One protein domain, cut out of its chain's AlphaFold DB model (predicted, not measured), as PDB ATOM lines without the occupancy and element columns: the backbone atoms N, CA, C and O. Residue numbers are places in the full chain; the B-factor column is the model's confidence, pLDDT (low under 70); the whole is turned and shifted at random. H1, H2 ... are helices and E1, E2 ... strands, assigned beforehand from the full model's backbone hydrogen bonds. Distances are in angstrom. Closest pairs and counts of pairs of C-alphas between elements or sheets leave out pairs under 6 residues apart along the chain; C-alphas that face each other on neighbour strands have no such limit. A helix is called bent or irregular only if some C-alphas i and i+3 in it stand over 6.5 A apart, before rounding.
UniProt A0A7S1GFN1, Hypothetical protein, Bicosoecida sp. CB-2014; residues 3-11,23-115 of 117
ATOM      1  N   HIS A   3      19.141   3.055  23.641       94.44
ATOM      2  CA  HIS A   3      20.566   3.350  23.793       94.44
ATOM      3  C   HIS A   3      21.020   4.277  22.665       94.44
ATOM      4  O   HIS A   3      20.673   4.075  21.502       94.44
ATOM      5  N   PHE A   4      21.788   5.300  23.016       94.06
ATOM      6  CA  PHE A   4      22.281   6.318  22.100       94.06
ATOM      7  C   PHE A   4      23.712   5.963  21.713       94.06
ATOM      8  O   PHE A   4      24.656   6.199  22.467       94.06
ATOM      9  N   TRP A   5      23.852   5.352  20.541       95.44
ATOM     10  CA  TRP A   5      25.125   4.971  19.941       95.44
ATOM     11  C   TRP A   5      25.671   6.145  19.137       95.44
ATOM     12  O   TRP A   5      25.622   6.183  17.909       95.44
ATOM     13  N   MET A   6      26.093   7.173  19.860       91.06
ATOM     14  CA  MET A   6      26.568   8.434  19.305       91.06
ATOM     15  C   MET A   6      27.505   9.125  20.302       91.06
ATOM     16  O   MET A   6      27.569   8.701  21.460       91.06
ATOM     17  N   PRO A   7      28.223  10.181  19.880       89.19
ATOM     18  CA  PRO A   7      29.146  10.884  20.757       89.19
ATOM     19  C   PRO A   7      28.459  11.447  22.008       89.19
ATOM     20  O   PRO A   7      27.314  11.903  21.956       89.19
ATOM     21  N   CYS A   8      29.171  11.481  23.134       86.12
ATOM     22  CA  CYS A   8      28.597  11.800  24.451       86.12
ATOM     23  C   CYS A   8      27.977  13.211  24.590       86.12
ATOM     24  O   CYS A   8      27.221  13.465  25.525       86.12
ATOM     25  N   HIS A   9      28.288  14.135  23.679       80.12
ATOM     26  CA  HIS A   9      27.761  15.508  23.633       80.12
ATOM     27  C   HIS A   9      26.841  15.771  22.427       80.12
ATOM     28  O   HIS A   9      26.539  16.921  22.120       80.12
ATOM     29  N   ALA A  10      26.373  14.722  21.746       80.75
ATOM     30  CA  ALA A  10      25.514  14.849  20.569       80.75
ATOM     31  C   ALA A  10      24.051  15.211  20.893       80.75
ATOM     32  O   ALA A  10      23.361  15.794  20.059       80.75
ATOM     33  N   THR A  11      23.553  14.862  22.083       72.31
ATOM     34  CA  THR A  11      22.150  15.079  22.470       72.31
ATOM     35  C   THR A  11      22.000  15.237  23.987       72.31
ATOM     36  O   THR A  11      22.675  14.530  24.742       72.31
ATOM     37  N   MET A  23      17.740   3.730  29.644       89.94
ATOM     38  CA  MET A  23      18.490   4.433  28.620       89.94
ATOM     39  C   MET A  23      19.984   4.390  28.918       89.94
ATOM     40  O   MET A  23      20.398   4.445  30.074       89.94
ATOM     41  N   ARG A  24      20.803   4.386  27.862       91.62
ATOM     42  CA  ARG A  24      22.269   4.436  27.966       91.62
ATOM     43  C   ARG A  24      22.855   5.366  26.912       91.62
ATOM     44  O   ARG A  24      22.401   5.358  25.769       91.62
ATOM     45  N   ILE A  25      23.896   6.099  27.289       92.50
ATOM     46  CA  ILE A  25      24.817   6.789  26.377       92.50
ATOM     47  C   ILE A  25      26.207   6.175  26.518       92.50
ATOM     48  O   ILE A  25      26.497   5.554  27.539       92.50
ATOM     49  N   PHE A  26      27.062   6.368  25.520       93.06
ATOM     50  CA  PHE A  26      28.483   6.068  25.663       93.06
ATOM     51  C   PHE A  26      29.180   7.200  26.407       93.06
ATOM     52  O   PHE A  26      29.085   8.369  26.027       93.06
ATOM     53  N   GLU A  27      29.855   6.858  27.497       91.56
ATOM     54  CA  GLU A  27      30.419   7.846  28.400       91.56
ATOM     55  C   GLU A  27      31.775   8.367  27.914       91.56
ATOM     56  O   GLU A  27      32.519   7.722  27.169       91.56
ATOM     57  N   CYS A  28      32.110   9.580  28.353       91.38
ATOM     58  CA  CYS A  28      33.368  10.244  28.029       91.38
ATOM     59  C   CYS A  28      33.966  11.002  29.221       91.38
ATOM     60  O   CYS A  28      34.288  12.192  29.094       91.38
ATOM     61  N   PRO A  29      34.123  10.355  30.389       92.25
ATOM     62  CA  PRO A  29      34.559  11.054  31.581       92.25
ATOM     63  C   PRO A  29      36.017  11.540  31.432       92.25
ATOM     64  O   PRO A  29      36.799  10.954  30.667       92.25
ATOM     65  N   PRO A  30      36.412  12.633  32.113       90.69
ATOM     66  CA  PRO A  30      37.715  13.274  31.914       90.69
ATOM     67  C   PRO A  30      38.927  12.348  32.084       90.69
ATOM     68  O   PRO A  30      39.945  12.533  31.419       90.69
ATOM     69  N   GLU A  31      38.846  11.365  32.974       92.62
ATOM     70  CA  GLU A  31      39.874  10.353  33.209       92.62
ATOM     71  C   GLU A  31      40.024   9.383  32.034       92.62
ATOM     72  O   GLU A  31      41.150   9.126  31.609       92.62
ATOM     73  N   ALA A  32      38.918   8.925  31.437       91.19
ATOM     74  CA  ALA A  32      38.956   8.025  30.287       91.19
ATOM     75  C   ALA A  32      39.562   8.720  29.062       91.19
ATOM     76  O   ALA A  32      40.347   8.112  28.334       91.19
ATOM     77  N   ARG A  33      39.291  10.024  28.892       83.38
ATOM     78  CA  ARG A  33      39.896  10.864  27.839       83.38
ATOM     79  C   ARG A  33      41.418  10.991  27.952       83.38
ATOM     80  O   ARG A  33      42.072  11.277  26.958       83.38
ATOM     81  N   ARG A  34      41.981  10.816  29.152       89.12
ATOM     82  CA  ARG A  34      43.434  10.860  29.402       89.12
ATOM     83  C   ARG A  34      44.096   9.483  29.356       89.12
ATOM     84  O   ARG A  34      45.319   9.396  29.425       89.12
ATOM     85  N   SER A  35      43.306   8.418  29.277       92.19
ATOM     86  CA  SER A  35      43.811   7.051  29.224       92.19
ATOM     87  C   SER A  35      44.183   6.653  27.793       92.19
ATOM     88  O   SER A  35      43.574   7.123  26.835       92.19
ATOM     89  N   ALA A  36      45.138   5.731  27.646       90.00
ATOM     90  CA  ALA A  36      45.501   5.175  26.339       90.00
ATOM     91  C   ALA A  36      44.360   4.368  25.688       90.00
ATOM     92  O   ALA A  36      44.318   4.249  24.469       90.00
ATOM     93  N   ALA A  37      43.439   3.826  26.492       88.88
ATOM     94  CA  ALA A  37      42.276   3.088  26.001       88.88
ATOM     95  C   ALA A  37      41.201   4.008  25.391       88.88
ATOM     96  O   ALA A  37      40.404   3.558  24.571       88.88
ATOM     97  N   GLY A  38      41.181   5.288  25.776       92.75
ATOM     98  CA  GLY A  38      40.148   6.237  25.376       92.75
ATOM     99  C   GLY A  38      38.806   6.017  26.084       92.75
ATOM    100  O   GLY A  38      38.634   5.124  26.913       92.75
ATOM    101  N   SER A  39      37.842   6.880  25.767       94.69
ATOM    102  CA  SER A  39      36.471   6.787  26.287       94.69
ATOM    103  C   SER A  39      35.577   5.876  25.447       94.69
ATOM    104  O   SER A  39      35.905   5.608  24.296       94.69
ATOM    105  N   GLU A  40      34.429   5.437  25.981       95.12
ATOM    106  CA  GLU A  40      33.441   4.681  25.196       95.12
ATOM    107  C   GLU A  40      33.011   5.460  23.948       95.12
ATOM    108  O   GLU A  40      33.012   4.896  22.859       95.12
ATOM    109  N   SER A  41      32.734   6.764  24.091       93.06
ATOM    110  CA  SER A  41      32.414   7.653  22.961       93.06
ATOM    111  C   SER A  41      33.501   7.600  21.887       93.06
ATOM    112  O   SER A  41      33.224   7.237  20.749       93.06
ATOM    113  N   ALA A  42      34.756   7.861  22.269       92.19
ATOM    114  CA  ALA A  42      35.870   7.914  21.323       92.19
ATOM    115  C   ALA A  42      36.130   6.560  20.638       92.19
ATOM    116  O   ALA A  42      36.476   6.505  19.460       92.19
ATOM    117  N   ARG A  43      35.965   5.454  21.371       95.00
ATOM    118  CA  ARG A  43      36.134   4.099  20.834       95.00
ATOM    119  C   ARG A  43      35.011   3.731  19.871       95.00
ATOM    120  O   ARG A  43      35.286   3.133  18.833       95.00
ATOM    121  N   PHE A  44      33.775   4.112  20.195       95.19
ATOM    122  CA  PHE A  44      32.647   3.975  19.287       95.19
ATOM    123  C   PHE A  44      32.878   4.784  18.011       95.19
ATOM    124  O   PHE A  44      32.785   4.216  16.935       95.19
ATOM    125  N   GLU A  45      33.246   6.062  18.111       91.12
ATOM    126  CA  GLU A  45      33.507   6.929  16.951       91.12
ATOM    127  C   GLU A  45      34.603   6.356  16.032       91.12
ATOM    128  O   GLU A  45      34.460   6.363  14.807       91.12
ATOM    129  N   ALA A  46      35.662   5.786  16.617       92.75
ATOM    130  CA  ALA A  46      36.761   5.175  15.873       92.75
ATOM    131  C   ALA A  46      36.373   3.866  15.160       92.75
ATOM    132  O   ALA A  46      36.807   3.631  14.030       92.75
ATOM    133  N   ALA A  47      35.590   2.997  15.806       95.00
ATOM    134  CA  ALA A  47      35.210   1.697  15.254       95.00
ATOM    135  C   ALA A  47      33.827   1.230  15.759       95.00
ATOM    136  O   ALA A  47      33.765   0.340  16.614       95.00
ATOM    137  N   PRO A  48      32.716   1.773  15.212       95.88
ATOM    138  CA  PRO A  48      31.365   1.516  15.716       95.88
ATOM    139  C   PRO A  48      31.014   0.032  15.837       95.88
ATOM    140  O   PRO A  48      30.611  -0.422  16.902       95.88
ATOM    141  N   ASP A  49      31.217  -0.744  14.775       96.56
ATOM    142  CA  ASP A  49      30.861  -2.166  14.729       96.56
ATOM    143  C   ASP A  49      31.665  -3.014  15.734       96.56
ATOM    144  O   ASP A  49      31.098  -3.807  16.487       96.56
ATOM    145  N   ALA A  50      32.984  -2.798  15.808       96.81
ATOM    146  CA  ALA A  50      33.854  -3.499  16.752       96.81
ATOM    147  C   ALA A  50      33.510  -3.145  18.205       96.81
ATOM    148  O   ALA A  50      33.396  -4.035  19.049       96.81
ATOM    149  N   PHE A  51      33.293  -1.857  18.481       96.94
ATOM    150  CA  PHE A  51      32.903  -1.389  19.802       96.94
ATOM    151  C   PHE A  51      31.542  -1.952  20.223       96.94
ATOM    152  O   PHE A  51      31.406  -2.404  21.355       96.94
ATOM    153  N   LEU A  52      30.542  -1.974  19.336       97.25
ATOM    154  CA  LEU A  52      29.219  -2.521  19.650       97.25
ATOM    155  C   LEU A  52      29.283  -4.019  19.973       97.25
ATOM    156  O   LEU A  52      28.667  -4.446  20.948       97.25
ATOM    157  N   ARG A  53      30.067  -4.809  19.228       96.88
ATOM    158  CA  ARG A  53      30.271  -6.234  19.549       96.88
ATOM    159  C   ARG A  53      30.926  -6.450  20.908       96.88
ATOM    160  O   ARG A  53      30.582  -7.401  21.599       96.88
ATOM    161  N   GLU A  54      31.851  -5.581  21.299       96.19
ATOM    162  CA  GLU A  54      32.455  -5.630  22.630       96.19
ATOM    163  C   GLU A  54      31.457  -5.199  23.716       96.19
ATOM    164  O   GLU A  54      31.252  -5.910  24.696       96.19
ATOM    165  N   ALA A  55      30.797  -4.054  23.523       95.38
ATOM    166  CA  ALA A  55      29.889  -3.442  24.490       95.38
ATOM    167  C   ALA A  55      28.612  -4.259  24.736       95.38
ATOM    168  O   ALA A  55      27.988  -4.103  25.790       95.38
ATOM    169  N   TYR A  56      28.224  -5.097  23.771       95.62
ATOM    170  CA  TYR A  56      27.075  -6.003  23.827       95.62
ATOM    171  C   TYR A  56      27.469  -7.481  23.707       95.62
ATOM    172  O   TYR A  56      26.636  -8.320  23.367       95.62
ATOM    173  N   GLY A  57      28.734  -7.810  23.975       90.88
ATOM    174  CA  GLY A  57      29.197  -9.192  24.036       90.88
ATOM    175  C   GLY A  57      28.709  -9.916  25.299       90.88
ATOM    176  O   GLY A  57      28.465  -9.302  26.339       90.88
ATOM    177  N   GLY A  58      28.605 -11.245  25.225       87.88
ATOM    178  CA  GLY A  58      28.202 -12.085  26.359       87.88
ATOM    179  C   GLY A  58      26.719 -11.942  26.716       87.88
ATOM    180  O   GLY A  58      25.867 -11.960  25.832       87.88
ATOM    181  N   ASP A  59      26.418 -11.803  28.009       89.12
ATOM    182  CA  ASP A  59      25.045 -11.749  28.541       89.12
ATOM    183  C   ASP A  59      24.478 -10.317  28.641       89.12
ATOM    184  O   ASP A  59      23.456 -10.085  29.293       89.12
ATOM    185  N   VAL A  60      25.136  -9.327  28.026       92.38
ATOM    186  CA  VAL A  60      24.660  -7.937  28.054       92.38
ATOM    187  C   VAL A  60      23.417  -7.809  27.163       92.38
ATOM    188  O   VAL A  60      23.495  -8.045  25.955       92.38
ATOM    189  N   PRO A  61      22.253  -7.401  27.705       92.88
ATOM    190  CA  PRO A  61      21.042  -7.293  26.910       92.88
ATOM    191  C   PRO A  61      21.166  -6.172  25.875       92.88
ATOM    192  O   PRO A  61      21.424  -5.008  26.188       92.88
ATOM    193  N   LEU A  62      20.916  -6.526  24.618       96.00
ATOM    194  CA  LEU A  62      20.772  -5.565  23.529       96.00
ATOM    195  C   LEU A  62      19.543  -4.666  23.752       96.00
ATOM    196  O   LEU A  62      18.511  -5.136  24.250       96.00
ATOM    197  N   PRO A  63      19.589  -3.394  23.328       96.06
ATOM    198  CA  PRO A  63      18.450  -2.508  23.474       96.06
ATOM    199  C   PRO A  63      17.284  -2.874  22.555       96.06
ATOM    200  O   PRO A  63      17.402  -3.636  21.597       96.06
ATOM    201  N   THR A  64      16.107  -2.331  22.861       96.25
ATOM    202  CA  THR A  64      14.963  -2.396  21.931       96.25
ATOM    203  C   THR A  64      15.073  -1.341  20.837       96.25
ATOM    204  O   THR A  64      14.620  -1.572  19.722       96.25
ATOM    205  N   HIS A  65      15.677  -0.196  21.165       95.94
ATOM    206  CA  HIS A  65      15.863   0.929  20.262       95.94
ATOM    207  C   HIS A  65      17.307   1.423  20.348       95.94
ATOM    208  O   HIS A  65      17.824   1.633  21.449       95.94
ATOM    209  N   ALA A  66      17.933   1.620  19.198       96.50
ATOM    210  CA  ALA A  66      19.234   2.253  19.067       96.50
ATOM    211  C   ALA A  66      19.078   3.591  18.339       96.50
ATOM    212  O   ALA A  66      18.332   3.685  17.366       96.50
ATOM    213  N   VAL A  67      19.765   4.624  18.815       95.12
ATOM    214  CA  VAL A  67      19.744   5.969  18.224       95.12
ATOM    215  C   VAL A  67      21.162   6.345  17.825       95.12
ATOM    216  O   VAL A  67      22.050   6.302  18.670       95.12
ATOM    217  N   MET A  68      21.395   6.703  16.565       95.06
ATOM    218  CA  MET A  68      22.731   7.063  16.069       95.06
ATOM    219  C   MET A  68      22.655   8.025  14.890       95.06
ATOM    220  O   MET A  68      21.597   8.192  14.291       95.06
ATOM    221  N   PHE A  69      23.778   8.646  14.533       94.50
ATOM    222  CA  PHE A  69      23.854   9.392  13.277       94.50
ATOM    223  C   PHE A  69      23.960   8.455  12.072       94.50
ATOM    224  O   PHE A  69      24.554   7.377  12.154       94.50
ATOM    225  N   ASP A  70      23.442   8.909  10.937       94.12
ATOM    226  CA  ASP A  70      23.542   8.251   9.633       94.12
ATOM    227  C   ASP A  70      24.971   7.836   9.244       94.12
ATOM    228  O   ASP A  70      25.159   6.747   8.687       94.12
ATOM    229  N   SER A  71      25.970   8.664   9.566       92.25
ATOM    230  CA  SER A  71      27.387   8.379   9.307       92.25
ATOM    231  C   SER A  71      27.949   7.244  10.176       92.25
ATOM    232  O   SER A  71      28.763   6.448   9.705       92.25
ATOM    233  N   HIS A  72      27.482   7.109  11.421       93.75
ATOM    234  CA  HIS A  72      27.847   5.995  12.303       93.75
ATOM    235  C   HIS A  72      27.130   4.707  11.899       93.75
ATOM    236  O   HIS A  72      27.737   3.638  11.915       93.75
ATOM    237  N   ARG A  73      25.870   4.808  11.456       93.88
ATOM    238  CA  ARG A  73      25.102   3.675  10.922       93.88
ATOM    239  C   ARG A  73      25.832   2.985   9.778       93.88
ATOM    240  O   ARG A  73      25.923   1.763   9.783       93.88
ATOM    241  N   ALA A  74      26.417   3.742   8.847       90.56
ATOM    242  CA  ALA A  74      27.179   3.161   7.737       90.56
ATOM    243  C   ALA A  74      28.350   2.283   8.224       90.56
ATOM    244  O   ALA A  74      28.653   1.256   7.622       90.56
ATOM    245  N   LYS A  75      28.969   2.664   9.347       95.12
ATOM    246  CA  LYS A  75      30.081   1.946   9.980       95.12
ATOM    247  C   LYS A  75      29.616   0.807  10.908       95.12
ATOM    248  O   LYS A  75      30.443  -0.028  11.240       95.12
ATOM    249  N   ALA A  76      28.343   0.763  11.322       96.31
ATOM    250  CA  ALA A  76      27.750  -0.228  12.241       96.31
ATOM    251  C   ALA A  76      26.738  -1.184  11.565       96.31
ATOM    252  O   ALA A  76      26.023  -1.927  12.239       96.31
ATOM    253  N   GLN A  77      26.651  -1.144  10.231       95.56
ATOM    254  CA  GLN A  77      25.644  -1.852   9.436       95.56
ATOM    255  C   GLN A  77      25.619  -3.365   9.716       95.56
ATOM    256  O   GLN A  77      24.543  -3.936   9.882       95.56
ATOM    257  N   ALA A  78      26.788  -4.005   9.817       96.69
ATOM    258  CA  ALA A  78      26.880  -5.450  10.028       96.69
ATOM    259  C   ALA A  78      26.271  -5.871  11.376       96.69
ATOM    260  O   ALA A  78      25.467  -6.800  11.418       96.69
ATOM    261  N   PHE A  79      26.585  -5.157  12.460       97.00
ATOM    262  CA  PHE A  79      25.974  -5.375  13.773       97.00
ATOM    263  C   PHE A  79      24.446  -5.187  13.765       97.00
ATOM    264  O   PHE A  79      23.712  -5.966  14.376       97.00
ATOM    265  N   LEU A  80      23.941  -4.159  13.070       96.81
ATOM    266  CA  LEU A  80      22.498  -3.902  12.973       96.81
ATOM    267  C   LEU A  80      21.757  -5.056  12.285       96.81
ATOM    268  O   LEU A  80      20.729  -5.515  12.791       96.81
ATOM    269  N   GLU A  81      22.294  -5.537  11.164       96.06
ATOM    270  CA  GLU A  81      21.736  -6.654  10.397       96.06
ATOM    271  C   GLU A  81      21.779  -7.963  11.193       96.06
ATOM    272  O   GLU A  81      20.762  -8.652  11.303       96.06
ATOM    273  N   GLU A  82      22.923  -8.265  11.815       95.88
ATOM    274  CA  GLU A  82      23.134  -9.451  12.655       95.88
ATOM    275  C   GLU A  82      22.089  -9.554  13.780       95.88
ATOM    276  O   GLU A  82      21.573 -10.635  14.081       95.88
ATOM    277  N   HIS A  83      21.719  -8.416  14.369       95.62
ATOM    278  CA  HIS A  83      20.810  -8.355  15.509       95.62
ATOM    279  C   HIS A  83      19.370  -7.946  15.164       95.62
ATOM    280  O   HIS A  83      18.587  -7.685  16.079       95.62
ATOM    281  N   ASN A  84      18.981  -7.972  13.883       96.31
ATOM    282  CA  ASN A  84      17.619  -7.692  13.403       96.31
ATOM    283  C   ASN A  84      17.093  -6.295  13.784       96.31
ATOM    284  O   ASN A  84      15.926  -6.134  14.165       96.31
ATOM    285  N   TYR A  85      17.950  -5.281  13.695       97.44
ATOM    286  CA  TYR A  85      17.514  -3.894  13.763       97.44
ATOM    287  C   TYR A  85      16.984  -3.430  12.408       97.44
ATOM    288  O   TYR A  85      17.608  -3.643  11.371       97.44
ATOM    289  N   ALA A  86      15.851  -2.737  12.425       97.06
ATOM    290  CA  ALA A  86      15.273  -2.081  11.262       97.06
ATOM    291  C   ALA A  86      15.129  -0.580  11.520       97.06
ATOM    292  O   ALA A  86      14.803  -0.159  12.634       97.06
ATOM    293  N   LEU A  87      15.352   0.230  10.485       97.19
ATOM    294  CA  LEU A  87      15.143   1.671  10.560       97.19
ATOM    295  C   LEU A  87      13.666   1.951  10.863       97.19
ATOM    296  O   LEU A  87      12.780   1.580  10.095       97.19
ATOM    297  N   SER A  88      13.408   2.603  11.993       97.19
ATOM    298  CA  SER A  88      12.065   2.932  12.472       97.19
ATOM    299  C   SER A  88      11.715   4.399  12.240       97.19
ATOM    300  O   SER A  88      10.569   4.702  11.917       97.19
ATOM    301  N   ALA A  89      12.682   5.304  12.394       96.62
ATOM    302  CA  ALA A  89      12.504   6.726  12.129       96.62
ATOM    303  C   ALA A  89      13.836   7.376  11.741       96.62
ATOM    304  O   ALA A  89      14.903   6.908  12.131       96.62
ATOM    305  N   SER A  90      13.768   8.475  10.993       96.75
ATOM    306  CA  SER A  90      14.920   9.305  10.645       96.75
ATOM    307  C   SER A  90      14.528  10.771  10.771       96.75
ATOM    308  O   SER A  90      13.457  11.175  10.315       96.75
ATOM    309  N   PHE A  91      15.379  11.552  11.427       94.31
ATOM    310  CA  PHE A  91      15.165  12.964  11.704       94.31
ATOM    311  C   PHE A  91      16.340  13.764  11.163       94.31
ATOM    312  O   PHE A  91      17.494  13.427  11.417       94.31
ATOM    313  N   PHE A  92      16.049  14.847  10.447       94.19
ATOM    314  CA  PHE A  92      17.078  15.779   9.998       94.19
ATOM    315  C   PHE A  92      17.876  16.328  11.193       94.19
ATOM    316  O   PHE A  92      17.283  16.753  12.186       94.19
ATOM    317  N   HIS A  93      19.208  16.330  11.085       90.00
ATOM    318  CA  HIS A  93      20.110  16.871  12.102       90.00
ATOM    319  C   HIS A  93      20.740  18.193  11.659       90.00
ATOM    320  O   HIS A  93      20.511  19.229  12.282       90.00
ATOM    321  N   SER A  94      21.537  18.167  10.589       89.06
ATOM    322  CA  SER A  94      22.269  19.335  10.104       89.06
ATOM    323  C   SER A  94      22.665  19.175   8.637       89.06
ATOM    324  O   SER A  94      22.821  18.069   8.130       89.06
ATOM    325  N   HIS A  95      22.872  20.302   7.955       83.75
ATOM    326  CA  HIS A  95      23.510  20.336   6.635       83.75
ATOM    327  C   HIS A  95      25.031  20.520   6.726       83.75
ATOM    328  O   HIS A  95      25.718  20.392   5.719       83.75
ATOM    329  N   VAL A  96      25.565  20.850   7.903       81.50
ATOM    330  CA  VAL A  96      26.979  21.191   8.117       81.50
ATOM    331  C   VAL A  96      27.577  20.356   9.242       81.50
ATOM    332  O   VAL A  96      26.876  20.005  10.195       81.50
ATOM    333  N   GLY A  97      28.871  20.056   9.131       76.44
ATOM    334  CA  GLY A  97      29.636  19.436  10.211       76.44
ATOM    335  C   GLY A  97      29.676  20.343  11.442       76.44
ATOM    336  O   GLY A  97      29.764  21.566  11.319       76.44
ATOM    337  N   GLY A  98      29.559  19.741  12.626       67.88
ATOM    338  CA  GLY A  98      29.594  20.468  13.898       67.88
ATOM    339  C   GLY A  98      31.008  20.805  14.373       67.88
ATOM    340  O   GLY A  98      31.173  21.733  15.162       67.88
ATOM    341  N   ASP A  99      32.014  20.081  13.880       67.50
ATOM    342  CA  ASP A  99      33.415  20.271  14.240       67.50
ATOM    343  C   ASP A  99      34.240  20.589  12.992       67.50
ATOM    344  O   ASP A  99      34.076  19.970  11.942       67.50
ATOM    345  N   ARG A 100      35.110  21.592  13.109       63.12
ATOM    346  CA  ARG A 100      35.909  22.117  11.998       63.12
ATOM    347  C   ARG A 100      36.961  21.115  11.533       63.12
ATOM    348  O   ARG A 100      37.337  21.137  10.365       63.12
ATOM    349  N   ASP A 101      37.440  20.292  12.459       65.38
ATOM    350  CA  ASP A 101      38.524  19.343  12.223       65.38
ATOM    351  C   ASP A 101      38.004  17.890  12.108       65.38
ATOM    352  O   ASP A 101      38.803  16.957  12.043       65.38
ATOM    353  N   SER A 102      36.678  17.687  12.073       66.75
ATOM    354  CA  SER A 102      36.056  16.378  11.842       66.75
ATOM    355  C   SER A 102      35.656  16.209  10.378       66.75
ATOM    356  O   SER A 102      34.959  17.053   9.815       66.75
ATOM    357  N   ASP A 103      36.036  15.076   9.789       66.75
ATOM    358  CA  ASP A 103      35.570  14.660   8.461       66.75
ATOM    359  C   ASP A 103      34.154  14.043   8.499       66.75
ATOM    360  O   ASP A 103      33.550  13.793   7.454       66.75
ATOM    361  N   ASP A 104      33.600  13.788   9.692       69.75
ATOM    362  CA  ASP A 104      32.275  13.193   9.850       69.75
ATOM    363  C   ASP A 104      31.173  14.272   9.760       69.75
ATOM    364  O   ASP A 104      30.999  15.120  10.639       69.75
ATOM    365  N   GLN A 105      30.370  14.204   8.695       81.81
ATOM    366  CA  GLN A 105      29.141  14.982   8.541       81.81
ATOM    367  C   GLN A 105      27.933  14.138   8.967       81.81
ATOM    368  O   GLN A 105      27.707  13.052   8.434       81.81
ATOM    369  N   HIS A 106      27.140  14.648   9.911       88.94
ATOM    370  CA  HIS A 106      25.921  13.997  10.395       88.94
ATOM    371  C   HIS A 106      24.685  14.653   9.766       88.94
ATOM    372  O   HIS A 106      24.290  15.751  10.167       88.94
ATOM    373  N   GLY A 107      24.076  14.005   8.772       89.69
ATOM    374  CA  GLY A 107      22.905  14.538   8.069       89.69
ATOM    375  C   GLY A 107      21.603  14.291   8.827       89.69
ATOM    376  O   GLY A 107      20.727  15.159   8.905       89.69
ATOM    377  N   ALA A 108      21.495  13.111   9.435       93.69
ATOM    378  CA  ALA A 108      20.307  12.671  10.151       93.69
ATOM    379  C   ALA A 108      20.645  11.911  11.437       93.69
ATOM    380  O   ALA A 108      21.658  11.219  11.529       93.69
ATOM    381  N   VAL A 109      19.744  12.008  12.415       94.25
ATOM    382  CA  VAL A 109      19.657  11.073  13.540       94.25
ATOM    383  C   VAL A 109      18.645   9.998  13.174       94.25
ATOM    384  O   VAL A 109      17.491  10.288  12.861       94.25
ATOM    385  N   GLU A 110      19.068   8.747  13.241       96.25
ATOM    386  CA  GLU A 110      18.256   7.586  12.917       96.25
ATOM    387  C   GLU A 110      17.924   6.783  14.171       96.25
ATOM    388  O   GLU A 110      18.765   6.577  15.049       96.25
ATOM    389  N   VAL A 111      16.684   6.306  14.228       96.50
ATOM    390  CA  VAL A 111      16.176   5.410  15.264       96.50
ATOM    391  C   VAL A 111      15.975   4.038  14.648       96.50
ATOM    392  O   VAL A 111      15.209   3.873  13.699       96.50
ATOM    393  N   TRP A 112      16.634   3.048  15.228       97.69
ATOM    394  CA  TRP A 112      16.624   1.660  14.800       97.69
ATOM    395  C   TRP A 112      15.904   0.815  15.846       97.69
ATOM    396  O   TRP A 112      16.306   0.792  17.008       97.69
ATOM    397  N   ALA A 113      14.839   0.126  15.447       97.69
ATOM    398  CA  ALA A 113      14.057  -0.741  16.319       97.69
ATOM    399  C   ALA A 113      14.433  -2.202  16.076       97.69
ATOM    400  O   ALA A 113      14.485  -2.660  14.934       97.69
ATOM    401  N   ARG A 114      14.682  -2.943  17.154       96.00
ATOM    402  CA  ARG A 114      14.974  -4.373  17.080       96.00
ATOM    403  C   ARG A 114      13.688  -5.184  17.073       96.00
ATOM    404  O   ARG A 114      12.868  -5.046  17.982       96.00
ATOM    405  N   ALA A 115      13.542  -6.079  16.101       88.19
ATOM    406  CA  ALA A 115      12.488  -7.083  16.143       88.19
ATOM    407  C   ALA A 115      12.830  -8.123  17.222       88.19
ATOM    408  O   ALA A 115      13.776  -8.896  17.078       88.19
TER     409      ALA A 115
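This is residues 3 to 11 and 23 to 115 of the 117 residues of the protein "Hypothetical protein" of Bicosoecida sp. CB-2014 (UniProt A0A7S1GFN1). A small three-stranded sheet of E2, E4 and E3 has the helix H4 packed along one of its faces, and the short helices H3, H2 and H1 lead away from H4 one after the other, with H1 farthest out. The long loop of residues 93 to 107 joins E3 to E4, and residues 56 to 61 stick out after H3. The printed part has 102 residues, with four named helices and four named strands in the order E1 H1 H2 H3 E2 H4 E3 E4; the sheet's order is E2 E4 E3, antiparallel, and the class is mixed, helices and strands. The whole is compact, with a radius of gyration of the C-alphas of 13.5 A and spans of 37 by 36 by 22 A.

The printed part begins at His 3, and after the cut E1 takes residues 23 to 25, starting at C-alpha 23 (18.490, 4.433, 28.620). H1 is residues 30 to 34, H2 residues 40 to 46 and H3 residues 48 to 55, 10.2 A long. E2, residues 65 to 69, measures 13.6 A. H4, residues 70 to 82, measures 18.0 A from C-alpha 70 (23.542, 8.251, 9.633) and is irregular: C-alphas 75 and 78 are 8.1 A apart. E3, residues 85 to 92, measures 20.0 A and bends by 54 degrees at residue 88. E4, residues 108 to 114, measures 19.2 A and ends at C-alpha 114 (14.974, -4.373, 17.080).

E2 and E4 are antiparallel neighbours at 156 degrees between their directions, with N 66 and O 112 at 2.9 A and N 68 and O 110 at 3.0 A, both within hydrogen-bond range. E3 and E4 form a hairpin, antiparallel at 157 degrees, with N 88 and O 111 at 2.8 A. H4 is on the sheet at a height of 9.5 A, the two making two layers, a helix on one face of a sheet; on the local plane it runs along the strands, at 4 degrees to E4. E2, H4 and E3 form a split strand-helix-strand unit, two strands running the same way with E4 between them, and its crossover is right-handed. H3 touches H4 at a steep tilt of 52 degrees, the closest C-alphas being those of Asp 49 and Ala 76, 4.4 A apart. H2 and H3 touch only at the corner by their link, the C-alphas of Phe 44 and Phe 51 being closest at 5.4 A. H1 and H2 are near each other, with 6 pairs of C-alphas within 10 A. E1 pairs with no named strand. Every O i to N i+4 pair is within hydrogen-bond range in H1, H2 and H3, and 6 of 9 are in H4.

The C-alphas of Asp 59 and Arg 100, the two farthest apart, are 39.2 A apart. Residues 12 to 22 are not printed, and C-alphas 11 and 23 are 12.8 A apart across this cut. The link from E3 to E4 is long, at 15 residues. The mean pLDDT of the printed part is 90.9, and residues 98 to 104 are under 70.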